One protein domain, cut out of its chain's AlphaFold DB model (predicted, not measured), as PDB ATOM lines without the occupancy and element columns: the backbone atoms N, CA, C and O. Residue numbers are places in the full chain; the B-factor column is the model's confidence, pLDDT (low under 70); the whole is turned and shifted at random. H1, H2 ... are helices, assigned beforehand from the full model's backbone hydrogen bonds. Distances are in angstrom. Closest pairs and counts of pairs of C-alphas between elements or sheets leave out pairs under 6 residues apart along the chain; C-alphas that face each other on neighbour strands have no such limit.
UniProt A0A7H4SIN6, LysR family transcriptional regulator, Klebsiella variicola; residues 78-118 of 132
ATOM      1  N   ALA A  78      83.284 -21.881  -1.728       96.19
ATOM      2  CA  ALA A  78      84.711 -22.029  -2.010       96.19
ATOM      3  C   ALA A  78      85.587 -22.137  -0.747       96.19
ATOM      4  O   ALA A  78      86.609 -22.821  -0.765       96.19
ATOM      5  N   TYR A  79      85.220 -21.461   0.345       94.81
ATOM      6  CA  TYR A  79      85.918 -21.605   1.622       94.81
ATOM      7  C   TYR A  79      85.661 -22.984   2.241       94.81
ATOM      8  O   TYR A  79      86.615 -23.670   2.609       94.81
ATOM      9  N   LEU A  80      84.397 -23.412   2.280       94.56
ATOM     10  CA  LEU A  80      83.995 -24.699   2.855       94.56
ATOM     11  C   LEU A  80      84.554 -25.896   2.075       94.56
ATOM     12  O   LEU A  80      84.925 -26.892   2.681       94.56
ATOM     13  N   THR A  81      84.709 -25.796   0.753       95.44
ATOM     14  CA  THR A  81      85.382 -26.836  -0.048       95.44
ATOM     15  C   THR A  81      86.844 -27.028   0.358       95.44
ATOM     16  O   THR A  81      87.355 -28.139   0.281       95.44
ATOM     17  N   ARG A  82      87.530 -25.961   0.788       93.69
ATOM     18  CA  ARG A  82      88.950 -26.017   1.173       93.69
ATOM     19  C   ARG A  82      89.165 -26.405   2.631       93.69
ATOM     20  O   ARG A  82      90.139 -27.083   2.922       93.69
ATOM     21  N   GLN A  83      88.306 -25.925   3.529       92.62
ATOM     22  CA  GLN A  83      88.484 -26.061   4.979       92.62
ATOM     23  C   GLN A  83      87.533 -27.075   5.628       92.62
ATOM     24  O   GLN A  83      87.676 -27.370   6.807       92.62
ATOM     25  N   GLY A  84      86.565 -27.608   4.880       93.06
ATOM     26  CA  GLY A  84      85.501 -28.451   5.418       93.06
ATOM     27  C   GLY A  84      84.365 -27.649   6.059       93.06
ATOM     28  O   GLY A  84      84.457 -26.433   6.252       93.06
ATOM     29  N   LEU A  85      83.263 -28.344   6.356       93.69
ATOM     30  CA  LEU A  85      82.130 -27.805   7.107       93.69
ATOM     31  C   LEU A  85      82.320 -28.130   8.600       93.69
ATOM     32  O   LEU A  85      82.478 -29.308   8.919       93.69
ATOM     33  N   PRO A  86      82.272 -27.136   9.505       91.31
ATOM     34  CA  PRO A  86      82.321 -27.397  10.939       91.31
ATOM     35  C   PRO A  86      81.058 -28.144  11.380       91.31
ATOM     36  O   PRO A  86      79.944 -27.752  11.022       91.31
ATOM     37  N   ALA A  87      81.222 -29.214  12.158       89.56
ATOM     38  CA  ALA A  87      80.112 -29.982  12.722       89.56
ATOM     39  C   ALA A  87      79.735 -29.480  14.123       89.56
ATOM     40  O   ALA A  87      78.591 -29.622  14.558       89.56
ATOM     41  N   THR A  88      80.695 -28.875  14.820       86.12
ATOM     42  CA  THR A  88      80.549 -28.336  16.169       86.12
ATOM     43  C   THR A  88      81.026 -26.886  16.243       86.12
ATOM     44  O   THR A  88      81.713 -26.382  15.353       86.12
ATOM     45  N   LEU A  89      80.663 -26.190  17.324       81.81
ATOM     46  CA  LEU A  89      81.184 -24.845  17.584       81.81
ATOM     47  C   LEU A  89      82.693 -24.856  17.862       81.81
ATOM     48  O   LEU A  89      83.370 -23.892  17.512       81.81
ATOM     49  N   ASP A  90      83.228 -25.937  18.433       83.56
ATOM     50  CA  ASP A  90      84.658 -26.056  18.733       83.56
ATOM     51  C   ASP A  90      85.511 -26.110  17.460       83.56
ATOM     52  O   ASP A  90      86.604 -25.535  17.427       83.56
ATOM     53  N   ASP A  91      84.982 -26.692  16.379       85.94
ATOM     54  CA  ASP A  91      85.645 -26.750  15.070       85.94
ATOM     55  C   ASP A  91      85.903 -25.349  14.491       85.94
ATOM     56  O   ASP A  91      86.849 -25.134  13.728       85.94
ATOM     57  N   LEU A  92      85.109 -24.345  14.890       85.25
ATOM     58  CA  LEU A  92      85.295 -22.955  14.461       85.25
ATOM     59  C   LEU A  92      86.650 -22.388  14.887       85.25
ATOM     60  O   LEU A  92      87.132 -21.448  14.259       85.25
ATOM     61  N   ALA A  93      87.289 -22.968  15.906       81.44
ATOM     62  CA  ALA A  93      88.628 -22.592  16.339       81.44
ATOM     63  C   ALA A  93      89.696 -22.771  15.250       81.44
ATOM     64  O   ALA A  93      90.683 -22.037  15.251       81.44
ATOM     65  N   SER A  94      89.517 -23.741  14.350       84.44
ATOM     66  CA  SER A  94      90.407 -23.974  13.207       84.44
ATOM     67  C   SER A  94      89.988 -23.223  11.942       84.44
ATOM     68  O   SER A  94      90.682 -23.295  10.929       84.44
ATOM     69  N   HIS A  95      88.883 -22.478  11.982       87.50
ATOM     70  CA  HIS A  95      88.384 -21.708  10.849       87.50
ATOM     71  C   HIS A  95      88.755 -20.221  10.953       87.50
ATOM     72  O   HIS A  95      88.857 -19.635  12.028       87.50
ATOM     73  N   ALA A  96      88.909 -19.574   9.799       87.44
ATOM     74  CA  ALA A  96      88.999 -18.126   9.719       87.44
ATOM     75  C   ALA A  96      87.636 -17.504  10.059       87.44
ATOM     76  O   ALA A  96      86.669 -17.650   9.311       87.44
ATOM     77  N   LEU A  97      87.571 -16.793  11.184       85.19
ATOM     78  CA  LEU A  97      86.376 -16.084  11.631       85.19
ATOM     79  C   LEU A  97      86.486 -14.597  11.300       85.19
ATOM     80  O   LEU A  97      87.440 -13.931  11.698       85.19
ATOM     81  N   ILE A  98      85.474 -14.073  10.614       83.50
ATOM     82  CA  ILE A  98      85.323 -12.638  10.366       83.50
ATOM     83  C   ILE A  98      84.337 -12.099  11.398       83.50
ATOM     84  O   ILE A  98      83.227 -12.609  11.554       83.50
ATOM     85  N   GLY A  99      84.757 -11.081  12.139       77.25
ATOM     86  CA  GLY A  99      83.961 -10.463  13.189       77.25
ATOM     87  C   GLY A  99      84.057  -8.947  13.153       77.25
ATOM     88  O   GLY A  99      84.766  -8.367  12.339       77.25
ATOM     89  N   PHE A 100      83.337  -8.311  14.069       69.56
ATOM     90  CA  PHE A 100      83.379  -6.864  14.231       69.56
ATOM     91  C   PHE A 100      84.711  -6.423  14.848       69.56
ATOM     92  O   PHE A 100      85.226  -7.081  15.755       69.56
ATOM     93  N   ASP A 101      85.216  -5.290  14.373       70.50
ATOM     94  CA  ASP A 101      86.412  -4.598  14.863       70.50
ATOM     95  C   ASP A 101      86.238  -4.051  16.293       70.50
ATOM     96  O   ASP A 101      87.193  -3.976  17.063       70.50
ATOM     97  N   SER A 102      84.995  -3.730  16.662       67.00
ATOM     98  CA  SER A 102      84.598  -3.181  17.954       67.00
ATOM     99  C   SER A 102      83.495  -4.011  18.617       67.00
ATOM    100  O   SER A 102      82.585  -4.540  17.972       67.00
ATOM    101  N   ALA A 103      83.526  -4.090  19.950       69.38
ATOM    102  CA  ALA A 103      82.521  -4.794  20.748       69.38
ATOM    103  C   ALA A 103      81.232  -3.965  20.899       69.38
ATOM    104  O   ALA A 103      80.900  -3.496  21.995       69.38
ATOM    105  N   THR A 104      80.504  -3.785  19.793       73.62
ATOM    106  CA  THR A 104      79.186  -3.138  19.807       73.62
ATOM    107  C   THR A 104      78.229  -3.890  20.743       73.62
ATOM    108  O   THR A 104      78.438  -5.071  21.033       73.62
ATOM    109  N   PRO A 105      77.155  -3.259  21.240       75.69
ATOM    110  CA  PRO A 105      76.253  -3.918  22.186       75.69
ATOM    111  C   PRO A 105      75.600  -5.196  21.639       75.69
ATOM    112  O   PRO A 105      75.431  -6.153  22.392       75.69
ATOM    113  N   LEU A 106      75.304  -5.252  20.334       77.00
ATOM    114  CA  LEU A 106      74.849  -6.478  19.668       77.00
ATOM    115  C   LEU A 106      75.917  -7.572  19.739       77.00
ATOM    116  O   LEU A 106      75.625  -8.693  20.142       77.00
ATOM    117  N   VAL A 107      77.160  -7.230  19.402       77.44
ATOM    118  CA  VAL A 107      78.297  -8.157  19.444       77.44
ATOM    119  C   VAL A 107      78.536  -8.654  20.858       77.44
ATOM    120  O   VAL A 107      78.690  -9.848  21.063       77.44
ATOM    121  N   ARG A 108      78.505  -7.767  21.852       77.19
ATOM    122  CA  ARG A 108      78.665  -8.135  23.259       77.19
ATOM    123  C   ARG A 108      77.567  -9.084  23.723       77.19
ATOM    124  O   ARG A 108      77.864 -10.064  24.393       77.19
ATOM    125  N   ARG A 109      76.311  -8.818  23.352       78.06
ATOM    126  CA  ARG A 109      75.184  -9.708  23.662       78.06
ATOM    127  C   ARG A 109      75.317 -11.060  22.966       78.06
ATOM    128  O   ARG A 109      75.067 -12.074  23.604       78.06
ATOM    129  N   ALA A 110      75.759 -11.083  21.710       75.44
ATOM    130  CA  ALA A 110      76.032 -12.325  20.992       75.44
ATOM    131  C   ALA A 110      77.164 -13.129  21.656       75.44
ATOM    132  O   ALA A 110      77.016 -14.325  21.863       75.44
ATOM    133  N   LEU A 111      78.251 -12.471  22.068       73.56
ATOM    134  CA  LEU A 111      79.366 -13.112  22.774       73.56
ATOM    135  C   LEU A 111      78.970 -13.635  24.160       73.56
ATOM    136  O   LEU A 111      79.431 -14.692  24.563       73.56
ATOM    137  N   GLN A 112      78.098 -12.932  24.888       74.25
ATOM    138  CA  GLN A 112      77.557 -13.428  26.160       74.25
ATOM    139  C   GLN A 112      76.672 -14.664  25.977       74.25
ATOM    140  O   GLN A 112      76.673 -15.542  26.831       74.25
ATOM    141  N   ALA A 113      75.910 -14.721  24.882       70.62
ATOM    142  CA  ALA A 113      75.079 -15.877  24.561       70.62
ATOM    143  C   ALA A 113      75.905 -17.086  24.087       70.62
ATOM    144  O   ALA A 113      75.463 -18.217  24.260       70.62
ATOM    145  N   TYR A 114      77.093 -16.844  23.523       67.00
ATOM    146  CA  TYR A 114      77.999 -17.868  22.998       67.00
ATOM    147  C   TYR A 114      79.440 -17.605  23.473       67.00
ATOM    148  O   TYR A 114      80.266 -17.121  22.696       67.00
ATOM    149  N   PRO A 115      79.757 -17.878  24.752       60.28
ATOM    150  CA  PRO A 115      81.055 -17.545  25.345       60.28
ATOM    151  C   PRO A 115      82.239 -18.224  24.641       60.28
ATOM    152  O   PRO A 115      83.286 -17.594  24.478       60.28
ATOM    153  N   ASP A 116      82.052 -19.438  24.116       60.25
ATOM    154  CA  ASP A 116      83.080 -20.178  23.366       60.25
ATOM    155  C   ASP A 116      83.500 -19.459  22.070       60.25
ATOM    156  O   ASP A 116      84.643 -19.555  21.623       60.25
ATOM    157  N   PHE A 117      82.612 -18.624  21.514       57.12
ATOM    158  CA  PHE A 117      82.876 -17.792  20.336       57.12
ATOM    159  C   PHE A 117      83.817 -16.606  20.635       57.12
ATOM    160  O   PHE A 117      84.404 -16.025  19.719       57.12
ATOM    161  N   SER A 118      83.980 -16.214  21.907       53.97
ATOM    162  CA  SER A 118      84.749 -15.024  22.303       53.97
ATOM    163  C   SER A 118      86.255 -15.247  22.395       53.97
ATOM    164  O   SER A 118      87.013 -14.281  22.306       53.97
TER     165      SER A 118
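This is residues 78 to 118 of the 132 residues of the protein "LysR family transcriptional regulator" of Klebsiella variicola (UniProt A0A7H4SIN6). This is a loose, open loop of short helices with an empty middle: H2, the strand-free stretch of residues 95 to 104, H3 and H4 follow one another round it, and H4 folds back from H3 towards H2, so that the loop nearly closes. H1 lies outside this loop, beyond H2, at one end of the longest axis, and H3 lies at the other end. The printed part has 41 residues with four named helices in the order H1, H2, H3, H4 and no named strand, and its class is all helix. It is loose, with a radius of gyration of the C-alphas of 12.0 A, and elongated, with spans of 33 by 19 by 12 A.

The printed part begins with H1, residues 78 to 83, which starts at C-alpha 78 at (84.711, -22.029, -2.010) and is 8.9 A long from first to last C-alpha. Residues 84 to 89 lead to H2, residues 90 to 94, 8.2 A long. Residues 95 to 104 then lead to H3, residues 105 to 113, the longest helix at 12.2 A, which begins at C-alpha 105 at (76.253, -3.918, 22.186). After Tyr 114 comes H4, residues 115 to 118, 5.4 A long, which ends at C-alpha 118 at (84.749, -15.024, 22.303).

H1 touches no helix and is apart from H2, H3 and H4. H2 and H3 are apart as well. H2 and H4 are close but not clearly touching, with their closest C-alphas, those of Asp 90 and Asp 116, 7.6 A apart. H3 and H4 are also close but not clearly touching, with the closest C-alphas, those of Leu 111 and Ser 118, 5.7 A apart. In H3 every O i to N i+4 pair is within hydrogen-bond range, against 1 of 2 in H1. In H2 it is 0 of 1, with 2 of 2 O i to N i+3 pairs within range, and H4 is too short for an O i to N i+4 pair but has its 1 O i to N i+3 pair within range.

The two C-alphas farthest apart, those of Thr 81 and Pro 105, are 33.2 A from each other, and the first and last printed C-alphas are 25.3 A apart. The printed part has no cut. The link from H3 to H4 is tight, and those from H1 to H2 and from H2 to H3 are short. The mean pLDDT of the printed part is 79.8, and it is under 70 at residue 100, residues 102 to 103 and residues 114 to 118. H4 has a mean pLDDT of 58, against 95 for H1.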